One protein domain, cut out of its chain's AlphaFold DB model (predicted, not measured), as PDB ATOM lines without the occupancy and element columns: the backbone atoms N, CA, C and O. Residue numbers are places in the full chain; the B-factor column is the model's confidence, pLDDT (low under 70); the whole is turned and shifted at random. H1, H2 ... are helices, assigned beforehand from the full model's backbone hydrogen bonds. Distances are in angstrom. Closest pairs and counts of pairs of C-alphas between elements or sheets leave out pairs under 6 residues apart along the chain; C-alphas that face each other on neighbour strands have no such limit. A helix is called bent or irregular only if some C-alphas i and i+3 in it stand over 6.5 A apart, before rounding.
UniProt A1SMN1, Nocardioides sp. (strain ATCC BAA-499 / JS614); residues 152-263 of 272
ATOM      1  N   ALA A 152     -25.151 -25.061 -30.325       42.56
ATOM      2  CA  ALA A 152     -25.837 -24.951 -31.607       42.56
ATOM      3  C   ALA A 152     -24.903 -24.574 -32.769       42.56
ATOM      4  O   ALA A 152     -25.126 -25.021 -33.886       42.56
ATOM      5  N   THR A 153     -23.849 -23.794 -32.526       44.69
ATOM      6  CA  THR A 153     -22.890 -23.352 -33.548       44.69
ATOM      7  C   THR A 153     -21.778 -24.383 -33.789       44.69
ATOM      8  O   THR A 153     -21.292 -24.454 -34.908       44.69
ATOM      9  N   ILE A 154     -21.415 -25.238 -32.815       47.62
ATOM     10  CA  ILE A 154     -20.491 -26.387 -33.026       47.62
ATOM     11  C   ILE A 154     -21.298 -27.420 -33.785       47.62
ATOM     12  O   ILE A 154     -20.849 -27.883 -34.822       47.62
ATOM     13  N   ALA A 155     -22.516 -27.722 -33.322       47.88
ATOM     14  CA  ALA A 155     -23.403 -28.631 -34.022       47.88
ATOM     15  C   ALA A 155     -23.680 -28.134 -35.447       47.88
ATOM     16  O   ALA A 155     -23.624 -28.938 -36.367       47.88
ATOM     17  N   ALA A 156     -23.882 -26.827 -35.659       46.31
ATOM     18  CA  ALA A 156     -24.060 -26.252 -36.991       46.31
ATOM     19  C   ALA A 156     -22.770 -26.253 -37.826       46.31
ATOM     20  O   ALA A 156     -22.829 -26.616 -38.990       46.31
ATOM     21  N   ALA A 157     -21.609 -25.905 -37.264       45.41
ATOM     22  CA  ALA A 157     -20.334 -25.880 -37.988       45.41
ATOM     23  C   ALA A 157     -19.833 -27.287 -38.345       45.41
ATOM     24  O   ALA A 157     -19.256 -27.480 -39.413       45.41
ATOM     25  N   ILE A 158     -20.084 -28.268 -37.474       46.56
ATOM     26  CA  ILE A 158     -19.907 -29.693 -37.755       46.56
ATOM     27  C   ILE A 158     -20.943 -30.116 -38.806       46.56
ATOM     28  O   ILE A 158     -20.551 -30.723 -39.797       46.56
ATOM     29  N   ALA A 159     -22.219 -29.720 -38.670       49.12
ATOM     30  CA  ALA A 159     -23.276 -29.967 -39.662       49.12
ATOM     31  C   ALA A 159     -22.961 -29.411 -41.060       49.12
ATOM     32  O   ALA A 159     -23.372 -30.020 -42.041       49.12
ATOM     33  N   THR A 160     -22.230 -28.296 -41.150       43.69
ATOM     34  CA  THR A 160     -21.844 -27.640 -42.408       43.69
ATOM     35  C   THR A 160     -20.420 -27.956 -42.870       43.69
ATOM     36  O   THR A 160     -20.007 -27.457 -43.916       43.69
ATOM     37  N   ALA A 161     -19.639 -28.728 -42.107       49.19
ATOM     38  CA  ALA A 161     -18.318 -29.170 -42.543       49.19
ATOM     39  C   ALA A 161     -18.462 -30.173 -43.697       49.19
ATOM     40  O   ALA A 161     -19.354 -31.019 -43.687       49.19
ATOM     41  N   ASN A 162     -17.565 -30.092 -44.679       57.16
ATOM     42  CA  ASN A 162     -17.374 -31.152 -45.666       57.16
ATOM     43  C   ASN A 162     -17.067 -32.482 -44.941       57.16
ATOM     44  O   ASN A 162     -16.330 -32.497 -43.952       57.16
ATOM     45  N   ASP A 163     -17.626 -33.597 -45.425       60.84
ATOM     46  CA  ASP A 163     -17.609 -34.899 -44.726       60.84
ATOM     47  C   ASP A 163     -16.195 -35.348 -44.297       60.84
ATOM     48  O   ASP A 163     -16.021 -35.980 -43.256       60.84
ATOM     49  N   ALA A 164     -15.166 -34.939 -45.049       64.31
ATOM     50  CA  ALA A 164     -13.762 -35.238 -44.772       64.31
ATOM     51  C   ALA A 164     -13.182 -34.538 -43.520       64.31
ATOM     52  O   ALA A 164     -12.302 -35.096 -42.867       64.31
ATOM     53  N   GLU A 165     -13.642 -33.334 -43.159       72.25
ATOM     54  CA  GLU A 165     -13.100 -32.567 -42.019       72.25
ATOM     55  C   GLU A 165     -13.893 -32.782 -40.725       72.25
ATOM     56  O   GLU A 165     -13.431 -32.441 -39.632       72.25
ATOM     57  N   ARG A 166     -15.089 -33.366 -40.836       77.06
ATOM     58  CA  ARG A 166     -16.028 -33.543 -39.728       77.06
ATOM     59  C   ARG A 166     -15.452 -34.407 -38.601       77.06
ATOM     60  O   ARG A 166     -15.549 -34.036 -37.431       77.06
ATOM     61  N   GLY A 167     -14.798 -35.517 -38.946       79.81
ATOM     62  CA  GLY A 167     -14.170 -36.421 -37.976       79.81
ATOM     63  C   GLY A 167     -12.995 -35.805 -37.210       79.81
ATOM     64  O   GLY A 167     -13.038 -35.787 -35.978       79.81
ATOM     65  N   PRO A 168     -11.975 -35.251 -37.890       81.06
ATOM     66  CA  PRO A 168     -10.869 -34.556 -37.232       81.06
ATOM     67  C   PRO A 168     -11.323 -33.417 -36.308       81.06
ATOM     68  O   PRO A 168     -10.821 -33.305 -35.190       81.06
ATOM     69  N   ARG A 169     -12.321 -32.620 -36.720       76.19
ATOM     70  CA  ARG A 169     -12.868 -31.531 -35.890       76.19
ATOM     71  C   ARG A 169     -13.600 -32.037 -34.654       76.19
ATOM     72  O   ARG A 169     -13.427 -31.477 -33.573       76.19
ATOM     73  N   LEU A 170     -14.395 -33.097 -34.793       82.00
ATOM     74  CA  LEU A 170     -15.057 -33.729 -33.654       82.00
ATOM     75  C   LEU A 170     -14.028 -34.284 -32.659       82.00
ATOM     76  O   LEU A 170     -14.162 -34.070 -31.457       82.00
ATOM     77  N   ALA A 171     -12.975 -34.940 -33.151       80.88
ATOM     78  CA  ALA A 171     -11.876 -35.418 -32.318       80.88
ATOM     79  C   ALA A 171     -11.170 -34.280 -31.568       80.88
ATOM     80  O   ALA A 171     -10.908 -34.411 -30.374       80.88
ATOM     81  N   GLU A 172     -10.871 -33.164 -32.232       80.19
ATOM     82  CA  GLU A 172     -10.236 -32.011 -31.591       80.19
ATOM     83  C   GLU A 172     -11.132 -31.392 -30.509       80.19
ATOM     84  O   GLU A 172     -10.676 -31.151 -29.389       80.19
ATOM     85  N   ALA A 173     -12.421 -31.212 -30.803       78.56
ATOM     86  CA  ALA A 173     -13.385 -30.661 -29.857       78.56
ATOM     87  C   ALA A 173     -13.565 -31.557 -28.620       78.56
ATOM     88  O   ALA A 173     -13.532 -31.061 -27.493       78.56
ATOM     89  N   LEU A 174     -13.679 -32.877 -28.810       82.19
ATOM     90  CA  LEU A 174     -13.750 -33.833 -27.702       82.19
ATOM     91  C   LEU A 174     -12.469 -33.819 -26.868       82.19
ATOM     92  O   LEU A 174     -12.536 -33.823 -25.643       82.19
ATOM     93  N   LYS A 175     -11.299 -33.759 -27.512       82.44
ATOM     94  CA  LYS A 175     -10.015 -33.688 -26.806       82.44
ATOM     95  C   LYS A 175      -9.930 -32.445 -25.919       82.44
ATOM     96  O   LYS A 175      -9.548 -32.564 -24.761       82.44
ATOM     97  N   LEU A 176     -10.296 -31.277 -26.448       78.88
ATOM     98  CA  LEU A 176     -10.300 -30.022 -25.690       78.88
ATOM     99  C   LEU A 176     -11.288 -30.069 -24.518       78.88
ATOM    100  O   LEU A 176     -10.948 -29.633 -23.419       78.88
ATOM    101  N   GLY A 177     -12.480 -30.623 -24.741       76.38
ATOM    102  CA  GLY A 177     -13.499 -30.788 -23.707       76.38
ATOM    103  C   GLY A 177     -13.051 -31.705 -22.566       76.38
ATOM    104  O   GLY A 177     -13.160 -31.327 -21.406       76.38
ATOM    105  N   MET A 178     -12.441 -32.852 -22.879       79.38
ATOM    106  CA  MET A 178     -11.935 -33.795 -21.866       79.38
ATOM    107  C   MET A 178     -10.757 -33.255 -21.046       79.38
ATOM    108  O   MET A 178     -10.518 -33.717 -19.934       79.38
ATOM    109  N   THR A 179      -9.997 -32.290 -21.574       78.25
ATOM    110  CA  THR A 179      -8.919 -31.633 -20.812       78.25
ATOM    111  C   THR A 179      -9.419 -30.568 -19.834       78.25
ATOM    112  O   THR A 179      -8.625 -30.051 -19.048       78.25
ATOM    113  N   ASP A 180     -10.713 -30.241 -19.868       75.25
ATOM    114  CA  ASP A 180     -11.345 -29.228 -19.028       75.25
ATOM    115  C   ASP A 180     -12.445 -29.862 -18.146       75.25
ATOM    116  O   ASP A 180     -13.542 -30.151 -18.632       75.25
ATOM    117  N   PRO A 181     -12.208 -30.033 -16.829       71.25
ATOM    118  CA  PRO A 181     -13.177 -30.641 -15.910       71.25
ATOM    119  C   PRO A 181     -14.519 -29.900 -15.826       71.25
ATOM    120  O   PRO A 181     -15.507 -30.457 -15.349       71.25
ATOM    121  N   THR A 182     -14.582 -28.640 -16.266       74.56
ATOM    122  CA  THR A 182     -15.830 -27.866 -16.282       74.56
ATOM    123  C   THR A 182     -16.713 -28.179 -17.493       74.56
ATOM    124  O   THR A 182     -17.898 -27.852 -17.478       74.56
ATOM    125  N   LYS A 183     -16.176 -28.873 -18.507       73.12
ATOM    126  CA  LYS A 183     -16.831 -29.133 -19.800       73.12
ATOM    127  C   LYS A 183     -17.286 -30.572 -20.000       73.12
ATOM    128  O   LYS A 183     -17.585 -30.976 -21.125       73.12
ATOM    129  N   VAL A 184     -17.371 -31.357 -18.927       71.69
ATOM    130  CA  VAL A 184     -17.765 -32.772 -19.004       71.69
ATOM    131  C   VAL A 184     -19.110 -32.925 -19.721       71.69
ATOM    132  O   VAL A 184     -19.180 -33.632 -20.720       71.69
ATOM    133  N   MET A 185     -20.150 -32.194 -19.298       64.88
ATOM    134  CA  MET A 185     -21.484 -32.279 -19.920       64.88
ATOM    135  C   MET A 185     -21.487 -31.844 -21.391       64.88
ATOM    136  O   MET A 185     -22.131 -32.475 -22.219       64.88
ATOM    137  N   GLU A 186     -20.737 -30.797 -21.734       75.12
ATOM    138  CA  GLU A 186     -20.651 -30.284 -23.108       75.12
ATOM    139  C   GLU A 186     -19.971 -31.293 -24.039       75.12
ATOM    140  O   GLU A 186     -20.399 -31.508 -25.174       75.12
ATOM    141  N   THR A 187     -18.927 -31.949 -23.530       75.31
ATOM    142  CA  THR A 187     -18.231 -33.045 -24.209       75.31
ATOM    143  C   THR A 187     -19.175 -34.228 -24.421       75.31
ATOM    144  O   THR A 187     -19.164 -34.844 -25.490       75.31
ATOM    145  N   GLU A 188     -20.029 -34.519 -23.430       74.75
ATOM    146  CA  GLU A 188     -21.038 -35.568 -23.550       74.75
ATOM    147  C   GLU A 188     -22.087 -35.261 -24.624       74.75
ATOM    148  O   GLU A 188     -22.348 -36.097 -25.494       74.75
ATOM    149  N   ASP A 189     -22.657 -34.060 -24.589       76.06
ATOM    150  CA  ASP A 189     -23.695 -33.624 -25.523       76.06
ATOM    151  C   ASP A 189     -23.180 -33.580 -26.964       76.06
ATOM    152  O   ASP A 189     -23.886 -33.982 -27.893       76.06
ATOM    153  N   LEU A 190     -21.927 -33.157 -27.157       79.25
ATOM    154  CA  LEU A 190     -21.275 -33.145 -28.462       79.25
ATOM    155  C   LEU A 190     -21.167 -34.554 -29.061       79.25
ATOM    156  O   LEU A 190     -21.544 -34.774 -30.214       79.25
ATOM    157  N   PHE A 191     -20.682 -35.518 -28.277       81.75
ATOM    158  CA  PHE A 191     -20.566 -36.904 -28.725       81.75
ATOM    159  C   PHE A 191     -21.938 -37.511 -29.048       81.75
ATOM    160  O   PHE A 191     -22.128 -38.111 -30.109       81.75
ATOM    161  N   LEU A 192     -22.918 -37.327 -28.157       78.56
ATOM    162  CA  LEU A 192     -24.268 -37.861 -28.342       78.56
ATOM    163  C   LEU A 192     -24.997 -37.216 -29.530       78.56
ATOM    164  O   LEU A 192     -25.748 -37.901 -30.229       78.56
ATOM    165  N   GLY A 193     -24.758 -35.929 -29.789       77.25
ATOM    166  CA  GLY A 193     -25.279 -35.220 -30.957       77.25
ATOM    167  C   GLY A 193     -24.792 -35.821 -32.275       77.25
ATOM    168  O   GLY A 193     -25.590 -36.032 -33.194       77.25
ATOM    169  N   GLU A 194     -23.510 -36.185 -32.357       83.88
ATOM    170  CA  GLU A 194     -22.980 -36.853 -33.548       83.88
ATOM    171  C   GLU A 194     -23.535 -38.277 -33.692       83.88
ATOM    172  O   GLU A 194     -23.973 -38.665 -34.776       83.88
ATOM    173  N   VAL A 195     -23.608 -39.044 -32.597       81.56
ATOM    174  CA  VAL A 195     -24.220 -40.385 -32.603       81.56
ATOM    175  C   VAL A 195     -25.656 -40.324 -33.122       81.56
ATOM    176  O   VAL A 195     -26.052 -41.143 -33.954       81.56
ATOM    177  N   LYS A 196     -26.438 -39.338 -32.671       79.06
ATOM    178  CA  LYS A 196     -27.806 -39.123 -33.143       79.06
ATOM    179  C   LYS A 196     -27.840 -38.802 -34.638       79.06
ATOM    180  O   LYS A 196     -28.630 -39.418 -35.347       79.06
ATOM    181  N   THR A 197     -26.962 -37.916 -35.110       80.75
ATOM    182  CA  THR A 197     -26.862 -37.541 -36.531       80.75
ATOM    183  C   THR A 197     -26.603 -38.766 -37.410       80.75
ATOM    184  O   THR A 197     -27.306 -38.986 -38.395       80.75
ATOM    185  N   VAL A 198     -25.650 -39.617 -37.019       84.50
ATOM    186  CA  VAL A 198     -25.333 -40.853 -37.752       84.50
ATOM    187  C   VAL A 198     -26.497 -41.841 -37.721       84.50
ATOM    188  O   VAL A 198     -26.846 -42.412 -38.752       84.50
ATOM    189  N   ILE A 199     -27.140 -42.035 -36.566       81.31
ATOM    190  CA  ILE A 199     -28.300 -42.930 -36.448       81.31
ATOM    191  C   ILE A 199     -29.473 -42.444 -37.308       81.31
ATOM    192  O   ILE A 199     -30.153 -43.267 -37.917       81.31
ATOM    193  N   GLU A 200     -29.747 -41.140 -37.334       80.75
ATOM    194  CA  GLU A 200     -30.813 -40.553 -38.154       80.75
ATOM    195  C   GLU A 200     -30.517 -40.723 -39.644       80.75
ATOM    196  O   GLU A 200     -31.390 -41.181 -40.377       80.75
ATOM    197  N   ALA A 201     -29.275 -40.479 -40.064       82.69
ATOM    198  CA  ALA A 201     -28.849 -40.727 -41.436       82.69
ATOM    199  C   ALA A 201     -28.972 -42.209 -41.817       82.69
ATOM    200  O   ALA A 201     -29.516 -42.507 -42.869       82.69
ATOM    201  N   LEU A 202     -28.557 -43.148 -40.959       83.62
ATOM    202  CA  LEU A 202     -28.697 -44.590 -41.213       83.62
ATOM    203  C   LEU A 202     -30.158 -45.072 -41.261       83.62
ATOM    204  O   LEU A 202     -30.427 -46.153 -41.782       83.62
ATOM    205  N   LYS A 203     -31.100 -44.322 -40.677       81.69
ATOM    206  CA  LYS A 203     -32.539 -44.639 -40.712       81.69
ATOM    207  C   LYS A 203     -33.235 -44.124 -41.970       81.69
ATOM    208  O   LYS A 203     -34.355 -44.561 -42.238       81.69
ATOM    209  N   ASP A 204     -32.608 -43.213 -42.706       83.06
ATOM    210  CA  ASP A 204     -33.130 -42.681 -43.958       83.06
ATOM    211  C   ASP A 204     -33.183 -43.796 -45.013       83.06
ATOM    212  O   ASP A 204     -32.156 -44.269 -45.492       83.06
ATOM    213  N   GLN A 205     -34.395 -44.239 -45.353       78.31
ATOM    214  CA  GLN A 205     -34.639 -45.309 -46.326       78.31
ATOM    215  C   GLN A 205     -34.376 -44.868 -47.770       78.31
ATOM    216  O   GLN A 205     -34.158 -45.728 -48.623       78.31
ATOM    217  N   GLU A 206     -34.419 -43.565 -48.064       78.44
ATOM    218  CA  GLU A 206     -34.104 -43.047 -49.397       78.44
ATOM    219  C   GLU A 206     -32.590 -43.048 -49.614       78.44
ATOM    220  O   GLU A 206     -32.111 -43.448 -50.675       78.44
ATOM    221  N   ARG A 207     -31.831 -42.692 -48.573       79.25
ATOM    222  CA  ARG A 207     -30.363 -42.727 -48.584       79.25
ATOM    223  C   ARG A 207     -29.810 -44.149 -48.418       79.25
ATOM    224  O   ARG A 207     -28.961 -44.583 -49.195       79.25
ATOM    225  N   PHE A 208     -30.331 -44.913 -47.456       81.19
ATOM    226  CA  PHE A 208     -29.912 -46.278 -47.116       81.19
ATOM    227  C   PHE A 208     -31.097 -47.266 -47.114       81.19
ATOM    228  O   PHE A 208     -31.559 -47.707 -46.057       81.19
ATOM    229  N   PRO A 209     -31.600 -47.668 -48.295       75.81
ATOM    230  CA  PRO A 209     -32.678 -48.648 -48.405       75.81
ATOM    231  C   PRO A 209     -32.295 -50.008 -47.800       75.81
ATOM    232  O   PRO A 209     -31.224 -50.547 -48.079       75.81
ATOM    233  N   LEU A 210     -33.207 -50.599 -47.018       67.44
ATOM    234  CA  LEU A 210     -33.035 -51.917 -46.379       67.44
ATOM    235  C   LEU A 210     -33.325 -53.107 -47.322       67.44
ATOM    236  O   LEU A 210     -33.229 -54.259 -46.904       67.44
ATOM    237  N   GLY A 211     -33.689 -52.839 -48.582       67.56
ATOM    238  CA  GLY A 211     -33.978 -53.827 -49.628       67.56
ATOM    239  C   GLY A 211     -34.856 -53.249 -50.749       67.56
ATOM    240  O   GLY A 211     -35.446 -52.186 -50.574       67.56
ATOM    241  N   GLY A 212     -34.959 -53.947 -51.893       57.00
ATOM    242  CA  GLY A 212     -35.966 -53.644 -52.932       57.00
ATOM    243  C   GLY A 212     -35.481 -53.191 -54.319       57.00
ATOM    244  O   GLY A 212     -36.282 -52.652 -55.075       57.00
ATOM    245  N   GLY A 213     -34.217 -53.417 -54.693       60.00
ATOM    246  CA  GLY A 213     -33.687 -53.081 -56.026       60.00
ATOM    247  C   GLY A 213     -33.173 -54.292 -56.810       60.00
ATOM    248  O   GLY A 213     -32.953 -55.360 -56.241       60.00
ATOM    249  N   ALA A 214     -32.959 -54.116 -58.121       60.00
ATOM    250  CA  ALA A 214     -32.196 -55.063 -58.939       60.00
ATOM    251  C   ALA A 214     -30.822 -55.347 -58.299       60.00
ATOM    252  O   ALA A 214     -30.286 -54.480 -57.608       60.00
ATOM    253  N   ALA A 215     -30.258 -56.541 -58.532       62.19
ATOM    254  CA  ALA A 215     -28.959 -56.926 -57.977       62.19
ATOM    255  C   ALA A 215     -27.923 -55.815 -58.242       62.19
ATOM    256  O   ALA A 215     -27.680 -55.491 -59.411       62.19
ATOM    257  N   PRO A 216     -27.358 -55.188 -57.194       67.81
ATOM    258  CA  PRO A 216     -26.459 -54.061 -57.376       67.81
ATOM    259  C   PRO A 216     -25.212 -54.537 -58.120       67.81
ATOM    260  O   PRO A 216     -24.673 -55.611 -57.844       67.81
ATOM    261  N   ASN A 217     -24.752 -53.748 -59.090       79.06
ATOM    262  CA  ASN A 217     -23.461 -54.012 -59.713       79.06
ATOM    263  C   ASN A 217     -22.329 -53.705 -58.711       79.06
ATOM    264  O   ASN A 217     -22.537 -53.041 -57.695       79.06
ATOM    265  N   VAL A 218     -21.116 -54.185 -58.997       73.69
ATOM    266  CA  VAL A 218     -19.958 -54.013 -58.099       73.69
ATOM    267  C   VAL A 218     -19.686 -52.537 -57.783       73.69
ATOM    268  O   VAL A 218     -19.326 -52.224 -56.653       73.69
ATOM    269  N   VAL A 219     -19.908 -51.630 -58.739       71.81
ATOM    270  CA  VAL A 219     -19.712 -50.184 -58.548       71.81
ATOM    271  C   VAL A 219     -20.678 -49.641 -57.493       71.81
ATOM    272  O   VAL A 219     -20.229 -49.031 -56.531       71.81
ATOM    273  N   ALA A 220     -21.967 -49.969 -57.592       73.81
ATOM    274  CA  ALA A 220     -22.987 -49.538 -56.639       73.81
ATOM    275  C   ALA A 220     -22.744 -50.083 -55.220       73.81
ATOM    276  O   ALA A 220     -23.019 -49.406 -54.232       73.81
ATOM    277  N   VAL A 221     -22.205 -51.303 -55.096       76.62
ATOM    278  CA  VAL A 221     -21.817 -51.866 -53.789       76.62
ATOM    279  C   VAL A 221     -20.638 -51.099 -53.186       76.62
ATOM    280  O   VAL A 221     -20.642 -50.823 -51.987       76.62
ATOM    281  N   VAL A 222     -19.638 -50.744 -54.000       71.75
ATOM    282  CA  VAL A 222     -18.461 -49.981 -53.554       71.75
ATOM    283  C   VAL A 222     -18.842 -48.554 -53.165       71.75
ATOM    284  O   VAL A 222     -18.449 -48.110 -52.092       71.75
ATOM    285  N   GLU A 223     -19.644 -47.865 -53.977       75.62
ATOM    286  CA  GLU A 223     -20.158 -46.523 -53.668       75.62
ATOM    287  C   GLU A 223     -20.956 -46.535 -52.360       75.62
ATOM    288  O   GLU A 223     -20.721 -45.718 -51.472       75.62
ATOM    289  N   ARG A 224     -21.812 -47.544 -52.165       82.00
ATOM    290  CA  ARG A 224     -22.557 -47.704 -50.914       82.00
ATOM    291  C   ARG A 224     -21.649 -47.968 -49.711       82.00
ATOM    292  O   ARG A 224     -21.902 -47.450 -48.626       82.00
ATOM    293  N   ALA A 225     -20.598 -48.770 -49.871       77.12
ATOM    294  CA  ALA A 225     -19.622 -48.986 -48.805       77.12
ATOM    295  C   ALA A 225     -18.880 -47.686 -48.444       77.12
ATOM    296  O   ALA A 225     -18.677 -47.421 -47.262       77.12
ATOM    297  N   GLN A 226     -18.540 -46.859 -49.439       76.44
ATOM    298  CA  GLN A 226     -17.924 -45.544 -49.233       76.44
ATOM    299  C   GLN A 226     -18.868 -44.566 -48.522       76.44
ATOM    300  O   GLN A 226     -18.430 -43.847 -47.631       76.44
ATOM    301  N   GLU A 227     -20.162 -44.570 -48.850       81.44
ATOM    302  CA  GLU A 227     -21.167 -43.752 -48.156       81.44
ATOM    303  C   GLU A 227     -21.304 -44.136 -46.676       81.44
ATOM    304  O   GLU A 227     -21.380 -43.259 -45.813       81.44
ATOM    305  N   TYR A 228     -21.319 -45.438 -46.364       83.12
ATOM    306  CA  TYR A 228     -21.324 -45.902 -44.975       83.12
ATOM    307  C   TYR A 228     -20.043 -45.504 -44.246       83.12
ATOM    308  O   TYR A 228     -20.123 -45.012 -43.123       83.12
ATOM    309  N   ASP A 229     -18.886 -45.698 -44.881       79.44
ATOM    310  CA  ASP A 229     -17.578 -45.347 -44.327       79.44
ATOM    311  C   ASP A 229     -17.497 -43.852 -43.999       79.44
ATOM    312  O   ASP A 229     -17.206 -43.481 -42.861       79.44
ATOM    313  N   GLN A 230     -17.873 -42.983 -44.940       81.81
ATOM    314  CA  GLN A 230     -17.926 -41.533 -44.728       81.81
ATOM    315  C   GLN A 230     -18.869 -41.156 -43.586       81.81
ATOM    316  O   GLN A 230     -18.517 -40.329 -42.745       81.81
ATOM    317  N   LEU A 231     -20.040 -41.793 -43.511       86.00
ATOM    318  CA  LEU A 231     -21.028 -41.497 -42.482       86.00
ATOM    319  C   LEU A 231     -20.542 -41.860 -41.070       86.00
ATOM    320  O   LEU A 231     -20.823 -41.133 -40.120       86.00
ATOM    321  N   VAL A 232     -19.831 -42.980 -40.908       87.25
ATOM    322  CA  VAL A 232     -19.376 -43.451 -39.584       87.25
ATOM    323  C   VAL A 232     -17.982 -42.947 -39.204       87.25
ATOM    324  O   VAL A 232     -17.622 -42.986 -38.025       87.25
ATOM    325  N   THR A 233     -17.206 -42.435 -40.165       86.38
ATOM    326  CA  THR A 233     -15.844 -41.909 -39.964       86.38
ATOM    327  C   THR A 233     -15.732 -40.902 -38.807       86.38
ATOM    328  O   THR A 233     -14.770 -41.005 -38.031       86.38
ATOM    329  N   PRO A 234     -16.675 -39.959 -38.601       85.75
ATOM    330  CA  PRO A 234     -16.620 -39.057 -37.453       85.75
ATOM    331  C   PRO A 234     -16.707 -39.775 -36.104       85.75
ATOM    332  O   PRO A 234     -15.961 -39.450 -35.180       85.75
ATOM    333  N   LEU A 235     -17.544 -40.811 -35.999       86.81
ATOM    334  CA  LEU A 235     -17.645 -41.616 -34.779       86.81
ATOM    335  C   LEU A 235     -16.380 -42.442 -34.528       86.81
ATOM    336  O   LEU A 235     -15.998 -42.620 -33.373       86.81
ATOM    337  N   ALA A 236     -15.701 -42.902 -35.583       83.38
ATOM    338  CA  ALA A 236     -14.414 -43.581 -35.449       83.38
ATOM    339  C   ALA A 236     -13.342 -42.645 -34.860       83.38
ATOM    340  O   ALA A 236     -12.643 -43.021 -33.919       83.38
ATOM    341  N   HIS A 237     -13.269 -41.400 -35.342       84.19
ATOM    342  CA  HIS A 237     -12.383 -40.372 -34.786       84.19
ATOM    343  C   HIS A 237     -12.708 -40.068 -33.317       84.19
ATOM    344  O   HIS A 237     -11.807 -40.028 -32.479       84.19
ATOM    345  N   ALA A 238     -13.994 -39.913 -32.989       84.62
ATOM    346  CA  ALA A 238     -14.439 -39.703 -31.616       84.62
ATOM    347  C   ALA A 238     -14.051 -40.870 -30.694       84.62
ATOM    348  O   ALA A 238     -13.522 -40.644 -29.608       84.62
ATOM    349  N   ALA A 239     -14.254 -42.114 -31.138       81.88
ATOM    350  CA  ALA A 239     -13.917 -43.310 -30.369       81.88
ATOM    351  C   ALA A 239     -12.405 -43.440 -30.124       81.88
ATOM    352  O   ALA A 239     -11.996 -43.739 -29.001       81.88
ATOM    353  N   ILE A 240     -11.574 -43.172 -31.139       80.25
ATOM    354  CA  ILE A 240     -10.108 -43.156 -31.001       80.25
ATOM    355  C   ILE A 240      -9.685 -42.101 -29.976       80.25
ATOM    356  O   ILE A 240      -8.888 -42.395 -29.086       80.25
ATOM    357  N   THR A 241     -10.236 -40.888 -30.062       82.19
ATOM    358  CA  THR A 241      -9.899 -39.809 -29.128       82.19
ATOM    359  C   THR A 241     -10.345 -40.126 -27.700       82.19
ATOM    360  O   THR A 241      -9.549 -39.957 -26.777       82.19
ATOM    361  N   LEU A 242     -11.562 -40.642 -27.503       81.12
ATOM    362  CA  LEU A 242     -12.049 -41.081 -26.189       81.12
ATOM    363  C   LEU A 242     -11.177 -42.205 -25.613       81.12
ATOM    364  O   LEU A 242     -10.857 -42.181 -24.431       81.12
ATOM    365  N   GLY A 243     -10.749 -43.164 -26.437       75.31
ATOM    366  CA  GLY A 243      -9.867 -44.249 -26.002       75.31
ATOM    367  C   GLY A 243      -8.448 -43.788 -25.653       75.31
ATOM    368  O   GLY A 243      -7.825 -44.355 -24.761       75.31
ATOM    369  N   ALA A 244      -7.935 -42.766 -26.340       78.62
ATOM    370  CA  ALA A 244      -6.580 -42.259 -26.126       78.62
ATOM    371  C   ALA A 244      -6.473 -41.238 -24.979       78.62
ATOM    372  O   ALA A 244      -5.409 -41.134 -24.370       78.62
ATOM    373  N   TRP A 245      -7.539 -40.479 -24.700       76.38
ATOM    374  CA  TRP A 245      -7.507 -39.340 -23.769       76.38
ATOM    375  C   TRP A 245      -8.565 -39.395 -22.660       76.38
ATOM    376  O   TRP A 245      -8.496 -38.599 -21.727       76.38
ATOM    377  N   GLY A 246      -9.542 -40.298 -22.742       72.25
ATOM    378  CA  GLY A 246     -10.625 -40.396 -21.770       72.25
ATOM    379  C   GLY A 246     -10.173 -40.968 -20.424       72.25
ATOM    380  O   GLY A 246      -9.434 -41.949 -20.354       72.25
ATOM    381  N   ALA A 247     -10.667 -40.364 -19.346       73.69
ATOM    382  CA  ALA A 247     -10.572 -40.872 -17.973       73.69
ATOM    383  C   ALA A 247     -11.844 -41.643 -17.549       73.69
ATOM    384  O   ALA A 247     -12.833 -41.668 -18.278       73.69
ATOM    385  N   GLU A 248     -11.849 -42.250 -16.357       69.50
ATOM    386  CA  GLU A 248     -12.967 -43.072 -15.850       69.50
ATOM    387  C   GLU A 248     -14.309 -42.315 -15.801       69.50
ATOM    388  O   GLU A 248     -15.357 -42.874 -16.115       69.50
ATOM    389  N   GLU A 249     -14.274 -41.012 -15.526       67.12
ATOM    390  CA  GLU A 249     -15.437 -40.112 -15.577       67.12
ATOM    391  C   GLU A 249     -16.067 -39.982 -16.978       67.12
ATOM    392  O   GLU A 249     -17.261 -39.718 -17.097       67.12
ATOM    393  N   HIS A 250     -15.306 -40.271 -18.037       70.00
ATOM    394  CA  HIS A 250     -15.754 -40.265 -19.432       70.00
ATOM    395  C   HIS A 250     -16.254 -41.641 -19.896       70.00
ATOM    396  O   HIS A 250     -16.820 -41.762 -20.983       70.00
ATOM    397  N   ALA A 251     -16.084 -42.698 -19.091       65.88
ATOM    398  CA  ALA A 251     -16.472 -44.059 -19.467       65.88
ATOM    399  C   ALA A 251     -17.974 -44.173 -19.775       65.88
ATOM    400  O   ALA A 251     -18.379 -44.989 -20.607       65.88
ATOM    401  N   GLY A 252     -18.799 -43.316 -19.160       63.59
ATOM    402  CA  GLY A 252     -20.238 -43.224 -19.411       63.59
ATOM    403  C   GLY A 252     -20.598 -42.968 -20.878       63.59
ATOM    404  O   GLY A 252     -21.614 -43.497 -21.341       63.59
ATOM    405  N   LEU A 253     -19.743 -42.262 -21.625       62.94
ATOM    406  CA  LEU A 253     -19.967 -41.884 -23.024       62.94
ATOM    407  C   LEU A 253     -20.008 -43.069 -23.980       62.94
ATOM    408  O   LEU A 253     -20.823 -43.113 -24.896       62.94
ATOM    409  N   VAL A 254     -19.161 -44.062 -23.732       59.72
ATOM    410  CA  VAL A 254     -18.972 -45.230 -24.603       59.72
ATOM    411  C   VAL A 254     -19.750 -46.457 -24.121       59.72
ATOM    412  O   VAL A 254     -19.665 -47.533 -24.717       59.72
ATOM    413  N   THR A 255     -20.561 -46.329 -23.064       58.88
ATOM    414  CA  THR A 255     -21.370 -47.458 -22.592       58.88
ATOM    415  C   THR A 255     -22.511 -47.787 -23.556       58.88
ATOM    416  O   THR A 255     -23.363 -46.957 -23.885       58.88
ATOM    417  N   LEU A 256     -22.613 -49.072 -23.917       48.91
ATOM    418  CA  LEU A 256     -23.711 -49.649 -24.710       48.91
ATOM    419  C   LEU A 256     -25.114 -49.270 -24.195       48.91
ATOM    420  O   LEU A 256     -26.063 -49.229 -24.975       48.91
ATOM    421  N   LYS A 257     -25.263 -48.984 -22.895       50.59
ATOM    422  CA  LYS A 257     -26.526 -48.540 -22.284       50.59
ATOM    423  C   LYS A 257     -26.977 -47.157 -22.774       50.59
ATOM    424  O   LYS A 257     -28.162 -47.007 -23.058       50.59
ATOM    425  N   ARG A 258     -26.071 -46.177 -22.897       53.31
ATOM    426  CA  ARG A 258     -26.403 -44.833 -23.409       53.31
ATOM    427  C   ARG A 258     -26.605 -44.838 -24.925       53.31
ATOM    428  O   ARG A 258     -27.579 -44.270 -25.408       53.31
ATOM    429  N   LEU A 259     -25.780 -45.587 -25.659       52.22
ATOM    430  CA  LEU A 259     -25.918 -45.734 -27.115       52.22
ATOM    431  C   LEU A 259     -27.257 -46.383 -27.521       52.22
ATOM    432  O   LEU A 259     -27.890 -45.958 -28.485       52.22
ATOM    433  N   ARG A 260     -27.752 -47.358 -26.743       49.97
ATOM    434  CA  ARG A 260     -29.090 -47.952 -26.933       49.97
ATOM    435  C   ARG A 260     -30.248 -47.012 -26.589       49.97
ATOM    436  O   ARG A 260     -31.351 -47.242 -27.064       49.97
ATOM    437  N   PHE A 261     -30.029 -45.977 -25.780       49.31
ATOM    438  CA  PHE A 261     -31.067 -44.989 -25.463       49.31
ATOM    439  C   PHE A 261     -31.300 -44.024 -26.638       49.31
ATOM    440  O   PHE A 261     -32.430 -43.619 -26.893       49.31
ATOM    441  N   CYS A 262     -30.247 -43.720 -27.404       42.41
ATOM    442  CA  CYS A 262     -30.330 -42.951 -28.651       42.41
ATOM    443  C   CYS A 262     -30.807 -43.806 -29.843       42.41
ATOM    444  O   CYS A 262     -31.468 -43.308 -30.757       42.41
ATOM    445  N   ALA A 263     -30.510 -45.108 -29.831       42.91
ATOM    446  CA  ALA A 263     -30.922 -46.055 -30.861       42.91
ATOM    447  C   ALA A 263     -32.197 -46.823 -30.459       42.91
ATOM    448  O   ALA A 263     -32.127 -47.898 -29.866       42.91
TER     449      ALA A 263
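Overview. This is residues 152 to 263 of the 272 residues of a protein of Nocardioides sp. (strain ATCC BAA-499 / JS614) (UniProt A1SMN1). H2, H3 and arm H4b of bent H4 form an up-and-down bundle that arm H4a extends; H5 and H6 pack on H3. The printed part, 112 residues with six named helices, H1 to H6, is all helix. It is only just compact, with radius of gyration of the C-alphas 15.8 A and spans 53 by 29 by 26 A.

Arrangement. H4, residues 218 to 245, one helix by hydrogen bonds, bends: C-alphas 231 and 234 are 7.1 A apart. H2, residues 163 to 178, touches H4b, closest C-alphas Gly 167 and Pro 234, 3.6 A, and makes a hairpin with H3, residues 181 to 203. H3 is irregular; H2 and H5, residues 248 to 254, only just. H5 has 0 of 3 O i to N i+4 and 3 of 4 O i to N i+3 pairs within hydrogen-bond range.

Along the chain. H1, residues 152 to 159, begins at (-25.837, -24.951, -31.607); H6, residues 256 to 262, ends at (-30.330, -42.951, -28.651).

Size, cuts and confidence. The printed part has no cut, a long H3 to H4 link and mean pLDDT 71.4.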